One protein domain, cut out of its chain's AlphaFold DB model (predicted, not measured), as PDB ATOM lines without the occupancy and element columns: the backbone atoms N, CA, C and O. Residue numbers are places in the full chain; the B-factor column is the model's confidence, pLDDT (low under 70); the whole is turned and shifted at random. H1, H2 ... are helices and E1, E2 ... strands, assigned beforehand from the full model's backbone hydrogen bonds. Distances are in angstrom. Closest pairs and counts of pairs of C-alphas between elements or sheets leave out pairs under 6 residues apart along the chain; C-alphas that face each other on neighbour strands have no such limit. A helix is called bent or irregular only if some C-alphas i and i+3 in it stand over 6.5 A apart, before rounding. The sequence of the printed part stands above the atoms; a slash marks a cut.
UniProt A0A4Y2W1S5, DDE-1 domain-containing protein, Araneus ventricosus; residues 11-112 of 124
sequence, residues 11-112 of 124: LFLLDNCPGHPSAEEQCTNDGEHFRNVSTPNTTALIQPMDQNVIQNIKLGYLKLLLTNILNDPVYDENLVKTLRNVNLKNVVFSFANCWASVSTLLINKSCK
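AT A GLANCE: This is residues 11 to 112 of the 124 residues of the protein "DDE-1 domain-containing protein" of Araneus ventricosus (UniProt A0A4Y2W1S5). One long helix, H2, makes most of the length of a rod; H4 crosses it steeply on one side, and H5 packs on its first end as the chain folds back through H3, H4 and H5. Off that same end, away from H2 to H5, a wide loop of residues 15 to 33 closes a loose ring through a small pair of parallel strands, E1 and E2. The printed part has 102 residues with two named strands and five named helices, in the order E1, E2, H1, H2, H3, H4, H5, and its class is mostly helix. It is only just loose, close to extended, with a radius of gyration of the C-alphas of 19.0 A and spans of 59 by 27 by 26 A.

IN THESE COORDINATES: Find C-alpha 11 at (-75.030, -96.884, 1.790), where E1, residues 11 to 14, begins. E2 is residues 34 to 38, 12.5 A long, and H1 is residues 43 to 46. From C-alpha 48 at (-86.280, -99.184, 6.258), H2, residues 48 to 70, runs 32.6 A to C-alpha 70 at (-114.903, -112.451, -1.965); it is irregular, with C-alphas 51 and 54 7.8 A apart. Then come H3, residues 79 to 84, H4, residues 88 to 100 and 18.3 A long, and H5, residues 104 to 110, which ends at C-alpha 110 at (-89.435, -95.707, 6.594).

HOW THE PARTS SIT: Look first at H2, the hub, which touches four helices. H1 and H2 touch only at the corner by their link, closest at the C-alphas of Ala 44 and Asp 50, 5.3 A apart. H2 with residue 69 alone only just touches H3, with 3 pairs of C-alphas within 8 A; the closest are those of Ile 69 and Thr 82, 6.6 A apart. Residues 57 to 64 of H2 touch residues 94 to 99 of H4, closest at the C-alphas of Ile 57 and Cys 98, 5.4 A, at a steep tilt of 56 degrees, opposite ways. Residues 48 to 53 of H2 touch H5, closest at the C-alphas of Pro 48 and Ser 110, 4.7 A, at a steep tilt of 57 degrees, opposite ways. The helix packing is mostly crossed: of the 3 pairs of helices that touch and are not only at the corner or at their ends, 0 are at a shallow tilt. E1 and E2 are parallel neighbours at 32 degrees; N 12 and O 35, 3.0 A, and N 37 and O 12, 3.2 A, are within hydrogen-bond range. Both strands are apart from H2, H3, H4 and H5. Every O i to N i+4 pair is within hydrogen-bond range in H3, H4 and H5, and 15 of 19 are in H2; H1 is too short for such a pair.

THE WHOLE: The two C-alphas farthest apart are those of Gly 31 and Asp 76, 60.9 A. The printed part has no cut, and the link from E1 to E2, 19 residues, is long. Look in the B-factor column for low confidence: residues 23 to 44 and 74 to 77 are under 70, and the mean pLDDT of the printed part is 80.1.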
ATOM      1  N   LEU A  11     -75.158 -96.130   0.547       76.75
ATOM      2  CA  LEU A  11     -75.030 -96.884   1.790       76.75
ATOM      3  C   LEU A  11     -75.831 -98.173   1.642       76.75
ATOM      4  O   LEU A  11     -77.033 -98.109   1.381       76.75
ATOM      5  N   PHE A  12     -75.184 -99.323   1.820       76.94
ATOM      6  CA  PHE A  12     -75.875-100.606   1.807       76.94
ATOM      7  C   PHE A  12     -76.041-101.108   3.240       76.94
ATOM      8  O   PHE A  12     -75.081-101.371   3.966       76.94
ATOM      9  N   LEU A  13     -77.295-101.166   3.678       77.00
ATOM     10  CA  LEU A  13     -77.672-101.571   5.022       77.00
ATOM     11  C   LEU A  13     -78.191-103.004   4.967       77.00
ATOM     12  O   LEU A  13     -79.195-103.268   4.315       77.00
ATOM     13  N   LEU A  14     -77.511-103.907   5.668       76.19
ATOM     14  CA  LEU A  14     -77.873-105.321   5.748       76.19
ATOM     15  C   LEU A  14     -78.155-105.727   7.195       76.19
ATOM     16  O   LEU A  14     -77.637-105.135   8.150       76.19
ATOM     17  N   ASP A  15     -78.990-106.748   7.356       76.06
ATOM     18  CA  ASP A  15     -79.131-107.462   8.616       76.06
ATOM     19  C   ASP A  15     -77.908-108.353   8.873       76.06
ATOM     20  O   ASP A  15     -77.156-108.700   7.967       76.06
ATOM     21  N   ASN A  16     -77.686-108.737  10.129       73.75
ATOM     22  CA  ASN A  16     -76.566-109.604  10.500       73.75
ATOM     23  C   ASN A  16     -76.906-111.092  10.270       73.75
ATOM     24  O   ASN A  16     -76.766-111.915  11.178       73.75
ATOM     25  N   CYS A  17     -77.437-111.431   9.091       78.62
ATOM     26  CA  CYS A  17     -77.745-112.813   8.726       78.62
ATOM     27  C   CYS A  17     -76.446-113.571   8.388       78.62
ATOM     28  O   CYS A  17     -75.670-113.095   7.559       78.62
ATOM     29  N   PRO A  18     -76.205-114.769   8.958       80.25
ATOM     30  CA  PRO A  18     -74.986-115.548   8.705       80.25
ATOM     31  C   PRO A  18     -74.863-116.055   7.260       80.25
ATOM     32  O   PRO A  18     -73.812-116.559   6.882       80.25
ATOM     33  N   GLY A  19     -75.931-115.952   6.462       82.31
ATOM     34  CA  GLY A  19     -75.898-116.235   5.028       82.31
ATOM     35  C   GLY A  19     -75.318-115.098   4.182       82.31
ATOM     36  O   GLY A  19     -75.121-115.297   2.984       82.31
ATOM     37  N   HIS A  20     -75.062-113.922   4.765       75.00
ATOM     38  CA  HIS A  20     -74.412-112.833   4.043       75.00
ATOM     39  C   HIS A  20     -72.912-113.086   3.896       75.00
ATOM     40  O   HIS A  20     -72.282-113.559   4.845       75.00
ATOM     41  N   PRO A  21     -72.323-112.734   2.741       72.69
ATOM     42  CA  PRO A  21     -70.876-112.776   2.569       72.69
ATOM     43  C   PRO A  21     -70.179-111.854   3.572       72.69
ATOM     44  O   PRO A  21     -70.790-110.923   4.105       72.69
ATOM     45  N   SER A  22     -68.900-112.089   3.840       70.31
ATOM     46  CA  SER A  22     -68.134-111.200   4.719       70.31
ATOM     47  C   SER A  22     -68.052-109.781   4.138       70.31
ATOM     48  O   SER A  22     -68.165-109.581   2.929       70.31
ATOM     49  N   ALA A  23     -67.830-108.769   4.985       66.31
ATOM     50  CA  ALA A  23     -67.682-107.387   4.514       66.31
ATOM     51  C   ALA A  23     -66.549-107.233   3.475       66.31
ATOM     52  O   ALA A  23     -66.626-106.363   2.616       66.31
ATOM     53  N   GLU A  24     -65.540-108.102   3.548       63.91
ATOM     54  CA  GLU A  24     -64.368-108.152   2.668       63.91
ATOM     55  C   GLU A  24     -64.697-108.748   1.289       63.91
ATOM     56  O   GLU A  24     -64.203-108.265   0.277       63.91
ATOM     57  N   GLU A  25     -65.585-109.744   1.229       67.38
ATOM     58  CA  GLU A  25     -66.071-110.351  -0.024       67.38
ATOM     59  C   GLU A  25     -67.138-109.497  -0.730       67.38
ATOM     60  O   GLU A  25     -67.450-109.721  -1.899       67.38
ATOM     61  N   GLN A  26     -67.724-108.532  -0.016       61.88
ATOM     62  CA  GLN A  26     -68.776-107.646  -0.520       61.88
ATOM     63  C   GLN A  26     -68.247-106.358  -1.164       61.88
ATOM     64  O   GLN A  26     -69.012-105.656  -1.829       61.88
ATOM     65  N   CYS A  27     -66.971-106.019  -0.970       58.53
ATOM     66  CA  CYS A  27     -66.350-104.886  -1.647       58.53
ATOM     67  C   CYS A  27     -65.997-105.282  -3.085       58.53
ATOM     68  O   CYS A  27     -65.190-106.179  -3.318       58.53
ATOM     69  N   THR A  28     -66.595-104.612  -4.070       57.16
ATOM     70  CA  THR A  28     -66.166-104.743  -5.465       57.16
ATOM     71  C   THR A  28     -64.729-104.233  -5.613       57.16
ATOM     72  O   THR A  28     -64.320-103.297  -4.925       57.16
ATOM     73  N   ASN A  29     -63.959-104.826  -6.534       57.50
ATOM     74  CA  ASN A  29     -62.557-104.459  -6.810       57.50
ATOM     75  C   ASN A  29     -62.358-102.970  -7.172       57.50
ATOM     76  O   ASN A  29     -61.231-102.483  -7.167       57.50
ATOM     77  N   ASP A  30     -63.450-102.257  -7.451       58.12
ATOM     78  CA  ASP A  30     -63.479-100.846  -7.827       58.12
ATOM     79  C   ASP A  30     -63.535 -99.898  -6.610       58.12
ATOM     80  O   ASP A  30     -63.564 -98.683  -6.786       58.12
ATOM     81  N   GLY A  31     -63.533-100.430  -5.378       51.50
ATOM     82  CA  GLY A  31     -63.173 -99.728  -4.133       51.50
ATOM     83  C   GLY A  31     -64.090 -98.596  -3.657       51.50
ATOM     84  O   GLY A  31     -63.985 -98.164  -2.511       51.50
ATOM     85  N   GLU A  32     -65.012 -98.116  -4.476       56.25
ATOM     86  CA  GLU A  32     -65.798 -96.933  -4.170       56.25
ATOM     87  C   GLU A  32     -67.257 -97.206  -4.501       56.25
ATOM     88  O   GLU A  32     -67.552 -97.660  -5.600       56.25
ATOM     89  N   HIS A  33     -68.148 -96.905  -3.556       55.28
ATOM     90  CA  HIS A  33     -69.565 -96.526  -3.718       55.28
ATOM     91  C   HIS A  33     -70.528 -97.239  -2.773       55.28
ATOM     92  O   HIS A  33     -71.617 -96.705  -2.596       55.28
ATOM     93  N   PHE A  34     -70.161 -98.347  -2.122       55.56
ATOM     94  CA  PHE A  34     -71.042 -99.012  -1.154       55.56
ATOM     95  C   PHE A  34     -70.349 -99.219   0.185       55.56
ATOM     96  O   PHE A  34     -69.420-100.014   0.312       55.56
ATOM     97  N   ARG A  35     -70.811 -98.499   1.209       60.31
ATOM     98  CA  ARG A  35     -70.406 -98.766   2.591       60.31
ATOM     99  C   ARG A  35     -71.393 -99.757   3.198       60.31
ATOM    100  O   ARG A  35     -72.568 -99.433   3.337       60.31
ATOM    101  N   ASN A  36     -70.910-100.943   3.562       62.00
ATOM    102  CA  ASN A  36     -71.713-101.946   4.256       62.00
ATOM    103  C   ASN A  36     -71.729-101.643   5.752       62.00
ATOM    104  O   ASN A  36     -70.674-101.502   6.375       62.00
ATOM    105  N   VAL A  37     -72.921-101.548   6.335       65.12
ATOM    106  CA  VAL A  37     -73.076-101.427   7.788       65.12
ATOM    107  C   VAL A  37     -73.980-102.552   8.269       65.12
ATOM    108  O   VAL A  37     -75.200-102.490   8.127       65.12
ATOM    109  N   SER A  38     -73.362-103.583   8.848       64.25
ATOM    110  CA  SER A  38     -74.076-104.582   9.642       64.25
ATOM    111  C   SER A  38     -74.386-103.969  11.004       64.25
ATOM    112  O   SER A  38     -73.496-103.444  11.676       64.25
ATOM    113  N   THR A  39     -75.656-103.985  11.396       61.84
ATOM    114  CA  THR A  39     -76.112-103.421  12.672       61.84
ATOM    115  C   THR A  39     -76.466-104.566  13.624       61.84
ATOM    116  O   THR A  39     -77.508-105.202  13.451       61.84
ATOM    117  N   PRO A  40     -75.614-104.894  14.618       60.41
ATOM    118  CA  PRO A  40     -75.911-105.978  15.544       60.41
ATOM    119  C   PRO A  40     -77.146-105.617  16.373       60.41
ATOM    120  O   PRO A  40     -77.161-104.598  17.057       60.41
ATOM    121  N   ASN A  41     -78.175-106.466  16.340       60.38
ATOM    122  CA  ASN A  41     -79.345-106.409  17.228       60.38
ATOM    123  C   ASN A  41     -80.215-105.130  17.161       60.38
ATOM    124  O   ASN A  41     -81.107-104.967  17.991       60.38
ATOM    125  N   THR A  42     -80.022-104.247  16.173       61.78
ATOM    126  CA  THR A  42     -80.859-103.045  15.952       61.78
ATOM    127  C   THR A  42     -81.504-103.010  14.565       61.78
ATOM    128  O   THR A  42     -82.047-101.984  14.159       61.78
ATOM    129  N   THR A  43     -81.471-104.134  13.841       65.12
ATOM    130  CA  THR A  43     -81.973-104.287  12.469       65.12
ATOM    131  C   THR A  43     -83.395-103.753  12.318       65.12
ATOM    132  O   THR A  43     -83.614-102.858  11.515       65.12
ATOM    133  N   ALA A  44     -84.327-104.168  13.179       63.84
ATOM    134  CA  ALA A  44     -85.714-103.714  13.097       63.84
ATOM    135  C   ALA A  44     -85.879-102.192  13.263       63.84
ATOM    136  O   ALA A  44     -86.827-101.635  12.726       63.84
ATOM    137  N   LEU A  45     -84.987-101.516  14.000       71.38
ATOM    138  CA  LEU A  45     -85.054-100.067  14.245       71.38
ATOM    139  C   LEU A  45     -84.457 -99.249  13.103       71.38
ATOM    140  O   LEU A  45     -84.880 -98.127  12.854       71.38
ATOM    141  N   ILE A  46     -83.441 -99.800  12.449       74.62
ATOM    142  CA  ILE A  46     -82.631 -99.060  11.489       74.62
ATOM    143  C   ILE A  46     -83.031 -99.418  10.058       74.62
ATOM    144  O   ILE A  46     -83.044 -98.541   9.206       74.62
ATOM    145  N   GLN A  47     -83.404-100.665   9.772       80.75
ATOM    146  CA  GLN A  47     -83.714-101.106   8.416       80.75
ATOM    147  C   GLN A  47     -85.047-100.520   7.922       80.75
ATOM    148  O   GLN A  47     -86.101-100.840   8.480       80.75
ATOM    149  N   PRO A  48     -85.050 -99.742   6.822       82.81
ATOM    150  CA  PRO A  48     -86.280 -99.184   6.258       82.81
ATOM    151  C   PRO A  48     -87.309-100.259   5.892       82.81
ATOM    152  O   PRO A  48     -88.517-100.054   6.021       82.81
ATOM    153  N   MET A  49     -86.831-101.431   5.466       88.06
ATOM    154  CA  MET A  49     -87.695-102.550   5.099       88.06
ATOM    155  C   MET A  49     -88.540-103.043   6.280       88.06
ATOM    156  O   MET A  49     -89.741-103.280   6.113       88.06
ATOM    157  N   ASP A  50     -87.943-103.112   7.470       86.69
ATOM    158  CA  ASP A  50     -88.608-103.530   8.707       86.69
ATOM    159  C   ASP A  50     -89.423-102.403   9.351       86.69
ATOM    160  O   ASP A  50     -90.372-102.670  10.088       86.69
ATOM    161  N   GLN A  51     -89.099-101.145   9.039       83.81
ATOM    162  CA  GLN A  51     -89.729 -99.979   9.654       83.81
ATOM    163  C   GLN A  51     -91.146 -99.684   9.166       83.81
ATOM    164  O   GLN A  51     -91.865 -99.033   9.910       83.81
ATOM    165  N   ASN A  52     -91.557-100.118   7.965       86.44
ATOM    166  CA  ASN A  52     -92.955-100.032   7.488       86.44
ATOM    167  C   ASN A  52     -93.181-100.717   6.127       86.44
ATOM    168  O   ASN A  52     -94.313-101.104   5.816       86.44
ATOM    169  N   VAL A  53     -92.146-100.857   5.291       92.31
ATOM    170  CA  VAL A  53     -92.301-101.326   3.901       92.31
ATOM    171  C   VAL A  53     -92.841-102.758   3.847       92.31
ATOM    172  O   VAL A  53     -93.881-102.998   3.229       92.31
ATOM    173  N   ILE A  54     -92.213-103.708   4.555       93.19
ATOM    174  CA  ILE A  54     -92.658-105.114   4.586       93.19
ATOM    175  C   ILE A  54     -94.082-105.230   5.140       93.19
ATOM    176  O   ILE A  54     -94.894-105.995   4.612       93.19
ATOM    177  N   GLN A  55     -94.408-104.471   6.189       92.50
ATOM    178  CA  GLN A  55     -95.748-104.474   6.776       92.50
ATOM    179  C   GLN A  55     -96.808-104.037   5.760       92.50
ATOM    180  O   GLN A  55     -97.843-104.693   5.634       92.50
ATOM    181  N   ASN A  56     -96.547-102.969   5.005       94.12
ATOM    182  CA  ASN A  56     -97.491-102.461   4.011       94.12
ATOM    183  C   ASN A  56     -97.682-103.433   2.848       94.12
ATOM    184  O   ASN A  56     -98.815-103.658   2.424       94.12
ATOM    185  N   ILE A  57     -96.611-104.088   2.398       96.31
ATOM    186  CA  ILE A  57     -96.711-105.137   1.379       96.31
ATOM    187  C   ILE A  57     -97.565-106.303   1.890       96.31
ATOM    188  O   ILE A  57     -98.464-106.753   1.181       96.31
ATOM    189  N   LYS A  58     -97.349-106.763   3.133       95.31
ATOM    190  CA  LYS A  58     -98.156-107.834   3.751       95.31
ATOM    191  C   LYS A  58     -99.637-107.458   3.843       95.31
ATOM    192  O   LYS A  58    -100.492-108.279   3.518       95.31
ATOM    193  N   LEU A  59     -99.942-106.228   4.254       95.81
ATOM    194  CA  LEU A  59    -101.319-105.728   4.334       95.81
ATOM    195  C   LEU A  59    -101.968-105.613   2.951       95.81
ATOM    196  O   LEU A  59    -103.108-106.045   2.775       95.81
ATOM    197  N   GLY A  60    -101.246-105.080   1.964       95.94
ATOM    198  CA  GLY A  60    -101.709-105.008   0.579       95.94
ATOM    199  C   GLY A  60    -101.999-106.392   0.006       95.94
ATOM    200  O   GLY A  60    -103.053-106.605  -0.595       95.94
ATOM    201  N   TYR A  61    -101.110-107.352   0.267       95.69
ATOM    202  CA  TYR A  61    -101.267-108.732  -0.175       95.69
ATOM    203  C   TYR A  61    -102.492-109.381   0.469       95.69
ATOM    204  O   TYR A  61    -103.303-109.990  -0.227       95.69
ATOM    205  N   LEU A  62    -102.667-109.215   1.785       94.56
ATOM    206  CA  LEU A  62    -103.831-109.733   2.503       94.56
ATOM    207  C   LEU A  62    -105.133-109.147   1.948       94.56
ATOM    208  O   LEU A  62    -106.085-109.890   1.717       94.56
ATOM    209  N   LYS A  63    -105.167-107.835   1.688       94.75
ATOM    210  CA  LYS A  63    -106.327-107.175   1.084       94.75
ATOM    211  C   LYS A  63    -106.642-107.761  -0.292       94.75
ATOM    212  O   LYS A  63    -107.789-108.113  -0.538       94.75
ATOM    213  N   LEU A  64    -105.635-107.916  -1.152       92.81
ATOM    214  CA  LEU A  64    -105.803-108.496  -2.485       92.81
ATOM    215  C   LEU A  64    -106.310-109.943  -2.418       92.81
ATOM    216  O   LEU A  64    -107.243-110.301  -3.132       92.81
ATOM    217  N   LEU A  65    -105.740-110.758  -1.528       90.38
ATOM    218  CA  LEU A  65    -106.161-112.141  -1.322       90.38
ATOM    219  C   LEU A  65    -107.631-112.219  -0.886       90.38
ATOM    220  O   LEU A  65    -108.401-112.968  -1.482       90.38
ATOM    221  N   LEU A  66    -108.030-111.421   0.108       89.81
ATOM    222  CA  LEU A  66    -109.413-111.373   0.591       89.81
ATOM    223  C   LEU A  66    -110.377-110.874  -0.488       89.81
ATOM    224  O   LEU A  66    -111.447-111.449  -0.658       89.81
ATOM    225  N   THR A  67    -110.000-109.848  -1.252       89.81
ATOM    226  CA  THR A  67    -110.806-109.359  -2.377       89.81
ATOM    227  C   THR A  67    -110.988-110.435  -3.447       89.81
ATOM    228  O   THR A  67    -112.102-110.620  -3.927       89.81
ATOM    229  N   ASN A  68    -109.938-111.185  -3.787       86.19
ATOM    230  CA  ASN A  68    -110.041-112.279  -4.756       86.19
ATOM    231  C   ASN A  68    -110.964-113.398  -4.262       86.19
ATOM    232  O   ASN A  68    -111.729-113.936  -5.052       86.19
ATOM    233  N   ILE A  69    -110.914-113.715  -2.965       85.06
ATOM    234  CA  ILE A  69    -111.799-114.708  -2.347       85.06
ATOM    235  C   ILE A  69    -113.258-114.239  -2.391       85.06
ATOM    236  O   ILE A  69    -114.123-115.003  -2.798       85.06
ATOM    237  N   LEU A  70    -113.538-112.993  -1.998       85.19
ATOM    238  CA  LEU A  70    -114.903-112.451  -1.965       85.19
ATOM    239  C   LEU A  70    -115.523-112.292  -3.359       85.19
ATOM    240  O   LEU A  70    -116.742-112.344  -3.493       85.19
ATOM    241  N   ASN A  71    -114.696-112.082  -4.384       84.75
ATOM    242  CA  ASN A  71    -115.136-111.970  -5.774       84.75
ATOM    243  C   ASN A  71    -115.232-113.328  -6.490       84.75
ATOM    244  O   ASN A  71    -115.606-113.362  -7.664       84.75
ATOM    245  N   ASP A  72    -114.868-114.431  -5.830       80.06
ATOM    246  CA  ASP A  72    -114.991-115.767  -6.403       80.06
ATOM    247  C   ASP A  72    -116.487-116.121  -6.533       80.06
ATOM    248  O   ASP A  72    -117.204-116.139  -5.531       80.06
ATOM    249  N   PRO A  73    -117.008-116.408  -7.739       72.94
ATOM    250  CA  PRO A  73    -118.415-116.770  -7.915       72.94
ATOM    251  C   PRO A  73    -118.788-118.081  -7.204       72.94
ATOM    252  O   PRO A  73    -119.973-118.349  -7.011       72.94
ATOM    253  N   VAL A  74    -117.798-118.887  -6.803       68.56
ATOM    254  CA  VAL A  74    -117.960-120.124  -6.024       68.56
ATOM    255  C   VAL A  74    -117.725-119.879  -4.524       68.56
ATOM    256  O   VAL A  74    -117.542-120.828  -3.767       68.56
ATOM    257  N   TYR A  75    -117.731-118.621  -4.064       63.78
ATOM    258  CA  TYR A  75    -117.481-118.248  -2.663       63.78
ATOM    259  C   TYR A  75    -118.359-119.011  -1.650       63.78
ATOM    260  O   TYR A  75    -117.933-119.249  -0.520       63.78
ATOM    261  N   ASP A  76    -119.544-119.465  -2.069       61.62
ATOM    262  CA  ASP A  76    -120.456-120.269  -1.246       61.62
ATOM    263  C   ASP A  76    -119.905-121.683  -0.932       61.62
ATOM    264  O   ASP A  76    -120.269-122.303   0.068       61.62
ATOM    265  N   GLU A  77    -118.946-122.193  -1.720       63.41
ATOM    266  CA  GLU A  77    -118.271-123.471  -1.473       63.41
ATOM    267  C   GLU A  77    -116.869-123.307  -0.867       63.41
ATOM    268  O   GLU A  77    -115.852-123.595  -1.494       63.41
ATOM    269  N   ASN A  78    -116.820-122.996   0.428       71.00
ATOM    270  CA  ASN A  78    -115.672-123.255   1.308       71.00
ATOM    271  C   ASN A  78    -114.348-122.547   0.926       71.00
ATOM    272  O   ASN A  78    -113.579-123.006   0.081       71.00
ATOM    273  N   LEU A  79    -113.988-121.527   1.713       76.88
ATOM    274  CA  LEU A  79    -112.705-120.803   1.713       76.88
ATOM    275  C   LEU A  79    -111.456-121.679   1.476       76.88
ATOM    276  O   LEU A  79    -110.511-121.261   0.803       76.88
ATOM    277  N   VAL A  80    -111.435-122.903   2.011       79.56
ATOM    278  CA  VAL A  80    -110.310-123.839   1.859       79.56
ATOM    279  C   VAL A  80    -110.100-124.250   0.397       79.56
ATOM    280  O   VAL A  80    -108.955-124.413  -0.022       79.56
ATOM    281  N   LYS A  81    -111.167-124.408  -0.400       77.44
ATOM    282  CA  LYS A  81    -111.056-124.727  -1.833       77.44
ATOM    283  C   LYS A  81    -110.454-123.556  -2.611       77.44
ATOM    284  O   LYS A  81    -109.503-123.769  -3.357       77.44
ATOM    285  N   THR A  82    -110.936-122.334  -2.390       76.00
ATOM    286  CA  THR A  82    -110.402-121.134  -3.058       76.00
ATOM    287  C   THR A  82    -108.928-120.915  -2.720       76.00
ATOM    288  O   THR A  82    -108.115-120.683  -3.614       76.00
ATOM    289  N   LEU A  83    -108.537-121.088  -1.452       82.25
ATOM    290  CA  LEU A  83    -107.130-120.987  -1.046       82.25
ATOM    291  C   LEU A  83    -106.245-122.071  -1.679       82.25
ATOM    292  O   LEU A  83    -105.097-121.788  -2.011       82.25
ATOM    293  N   ARG A  84    -106.763-123.287  -1.911       83.44
ATOM    294  CA  ARG A  84    -106.023-124.353  -2.620       83.44
ATOM    295  C   ARG A  84    -105.737-124.022  -4.085       83.44
ATOM    296  O   ARG A  84    -104.782-124.557  -4.638       83.44
ATOM    297  N   ASN A  85    -106.523-123.142  -4.700       82.81
ATOM    298  CA  ASN A  85    -106.303-122.704  -6.078       82.81
ATOM    299  C   ASN A  85    -105.221-121.611  -6.184       82.81
ATOM    300  O   ASN A  85    -104.765-121.290  -7.287       82.81
ATOM    301  N   VAL A  86    -104.776-121.042  -5.057       87.56
ATOM    302  CA  VAL A  86    -103.655-120.098  -5.031       87.56
ATOM    303  C   VAL A  86    -102.352-120.862  -5.257       87.56
ATOM    304  O   VAL A  86    -101.943-121.691  -4.451       87.56
ATOM    305  N   ASN A  87    -101.677-120.554  -6.362       90.81
ATOM    306  CA  ASN A  87    -100.388-121.137  -6.722       90.81
ATOM    307  C   ASN A  87     -99.262-120.088  -6.681       90.81
ATOM    308  O   ASN A  87     -99.511-118.889  -6.547       90.81
ATOM    309  N   LEU A  88     -98.014-120.537  -6.844       94.75
ATOM    310  CA  LEU A  88     -96.833-119.670  -6.775       94.75
ATOM    311  C   LEU A  88     -96.877-118.510  -7.782       94.75
ATOM    312  O   LEU A  88     -96.469-117.402  -7.447       94.75
ATOM    313  N   LYS A  89     -97.424-118.733  -8.986       94.50
ATOM    314  CA  LYS A  89     -97.614-117.669  -9.979       94.50
ATOM    315  C   LYS A  89     -98.491-116.561  -9.388       94.50
ATOM    316  O   LYS A  89     -98.074-115.408  -9.365       94.50
ATOM    317  N   ASN A  90     -99.657-116.910  -8.845       90.94
ATOM    318  CA  ASN A  90    -100.578-115.942  -8.236       90.94
ATOM    319  C   ASN A  90     -99.914-115.169  -7.087       90.94
ATOM    320  O   ASN A  90    -100.101-113.957  -6.982       90.94
ATOM    321  N   VAL A  91     -99.111-115.853  -6.263       92.88
ATOM    322  CA  VAL A  91     -98.373-115.236  -5.149       92.88
ATOM    323  C   VAL A  91     -97.363-114.205  -5.658       92.88
ATOM    324  O   VAL A  91     -97.368-113.073  -5.179       92.88
ATOM    325  N   VAL A  92     -96.539-114.559  -6.649       96.06
ATOM    326  CA  VAL A  92     -95.506-113.663  -7.202       96.06
ATOM    327  C   VAL A  92     -96.134-112.429  -7.852       96.06
ATOM    328  O   VAL A  92     -95.696-111.312  -7.583       96.06
ATOM    329  N   PHE A  93     -97.195-112.601  -8.648       95.31
ATOM    330  CA  PHE A  93     -97.909-111.469  -9.252       95.31
ATOM    331  C   PHE A  93     -98.567-110.576  -8.197       95.31
ATOM    332  O   PHE A  93     -98.478-109.353  -8.279       95.31
ATOM    333  N   SER A  94     -99.189-111.173  -7.179       94.81
ATOM    334  CA  SER A  94     -99.794-110.421  -6.076       94.81
ATOM    335  C   SER A  94     -98.744-109.617  -5.313       94.81
ATOM    336  O   SER A  94     -98.949-108.437  -5.052       94.81
ATOM    337  N   PHE A  95     -97.590-110.219  -5.017       96.19
ATOM    338  CA  PHE A  95     -96.479-109.530  -4.368       96.19
ATOM    339  C   PHE A  95     -95.953-108.364  -5.212       96.19
ATOM    340  O   PHE A  95     -95.796-107.264  -4.686       96.19
ATOM    341  N   ALA A  96     -95.745-108.571  -6.516       96.75
ATOM    342  CA  ALA A  96     -95.307-107.520  -7.434       96.75
ATOM    343  C   ALA A  96     -96.301-106.348  -7.484       96.75
ATOM    344  O   ALA A  96     -95.892-105.189  -7.415       96.75
ATOM    345  N   ASN A  97     -97.604-106.639  -7.521       95.38
ATOM    346  CA  ASN A  97     -98.649-105.616  -7.477       95.38
ATOM    347  C   ASN A  97     -98.622-104.835  -6.155       95.38
ATOM    348  O   ASN A  97     -98.736-103.610  -6.153       95.38
ATOM    349  N   CYS A  98     -98.441-105.524  -5.027       96.44
ATOM    350  CA  CYS A  98     -98.336-104.875  -3.724       96.44
ATOM    351  C   CYS A  98     -97.080-104.010  -3.618       96.44
ATOM    352  O   CYS A  98     -97.178-102.883  -3.141       96.44
ATOM    353  N   TRP A  99     -95.932-104.482  -4.112       96.12
ATOM    354  CA  TRP A  99     -94.706-103.686  -4.198       96.12
ATOM    355  C   TRP A  99     -94.901-102.421  -5.038       96.12
ATOM    356  O   TRP A  99     -94.581-101.331  -4.577       96.12
ATOM    357  N   ALA A 100     -95.509-102.540  -6.222       95.69
ATOM    358  CA  ALA A 100     -95.789-101.399  -7.093       95.69
ATOM    359  C   ALA A 100     -96.744-100.368  -6.458       95.69
ATOM    360  O   ALA A 100     -96.737 -99.202  -6.846       95.69
ATOM    361  N   SER A 101     -97.559-100.783  -5.483       93.12
ATOM    362  CA  SER A 101     -98.449 -99.890  -4.729       93.12
ATOM    363  C   SER A 101     -97.769 -99.160  -3.564       93.12
ATOM    364  O   SER A 101     -98.361 -98.244  -2.990       93.12
ATOM    365  N   VAL A 102     -96.541 -99.545  -3.197       93.12
ATOM    366  CA  VAL A 102     -95.769 -98.854  -2.160       93.12
ATOM    367  C   VAL A 102     -95.312 -97.501  -2.699       93.12
ATOM    368  O   VAL A 102     -94.560 -97.423  -3.665       93.12
ATOM    369  N   SER A 103     -95.758 -96.415  -2.066       92.62
ATOM    370  CA  SER A 103     -95.405 -95.063  -2.499       92.62
ATOM    371  C   SER A 103     -93.996 -94.659  -2.063       92.62
ATOM    372  O   SER A 103     -93.518 -95.055  -0.998       92.62
ATOM    373  N   THR A 104     -93.364 -93.780  -2.844       90.38
ATOM    374  CA  THR A 104     -92.070 -93.165  -2.503       90.38
ATOM    375  C   THR A 104     -92.111 -92.492  -1.131       90.38
ATOM    376  O   THR A 104     -91.224 -92.711  -0.313       90.38
ATOM    377  N   LEU A 105     -93.205 -91.785  -0.817       90.06
ATOM    378  CA  LEU A 105     -93.420 -91.166   0.494       90.06
ATOM    379  C   LEU A 105     -93.345 -92.185   1.644       90.06
ATOM    380  O   LEU A 105     -92.816 -91.881   2.713       90.06
ATOM    381  N   LEU A 106     -93.891 -93.392   1.456       91.06
ATOM    382  CA  LEU A 106     -93.841 -94.444   2.471       91.06
ATOM    383  C   LEU A 106     -92.413 -94.946   2.673       91.06
ATOM    384  O   LEU A 106     -91.976 -95.106   3.815       91.06
ATOM    385  N   ILE A 107     -91.684 -95.155   1.577       89.44
ATOM    386  CA  ILE A 107     -90.275 -95.559   1.610       89.44
ATOM    387  C   ILE A 107     -89.451 -94.489   2.337       89.44
ATOM    388  O   ILE A 107     -88.753 -94.807   3.298       89.44
ATOM    389  N   ASN A 108     -89.631 -93.214   1.988       87.94
ATOM    390  CA  ASN A 108     -88.940 -92.092   2.627       87.94
ATOM    391  C   ASN A 108     -89.240 -92.006   4.128       87.94
ATOM    392  O   ASN A 108     -88.323 -91.879   4.940       87.94
ATOM    393  N   LYS A 109     -90.509 -92.158   4.529       87.62
ATOM    394  CA  LYS A 109     -90.894 -92.213   5.950       87.62
ATOM    395  C   LYS A 109     -90.268 -93.394   6.686       87.62
ATOM    396  O   LYS A 109     -89.933 -93.258   7.860       87.62
ATOM    397  N   SER A 110     -90.091 -94.527   6.015       87.62
ATOM    398  CA  SER A 110     -89.435 -95.707   6.594       87.62
ATOM    399  C   SER A 110     -87.944 -95.465   6.849       87.62
ATOM    400  O   SER A 110     -87.373 -96.048   7.763       87.62
ATOM    401  N   CYS A 111     -87.328 -94.544   6.104       84.44
ATOM    402  CA  CYS A 111     -85.950 -94.099   6.309       84.44
ATOM    403  C   CYS A 111     -85.801 -93.005   7.380       84.44
ATOM    404  O   CYS A 111     -84.677 -92.583   7.635       84.44
ATOM    405  N   LYS A 112     -86.878 -92.537   8.032       84.00
ATOM    406  CA  LYS A 112     -86.827 -91.375   8.945       84.00
ATOM    407  C   LYS A 112     -85.823 -91.528  10.090       84.00
ATOM    408  O   LYS A 112     -85.196 -90.553  10.483       84.00
TER     409      LYS A 112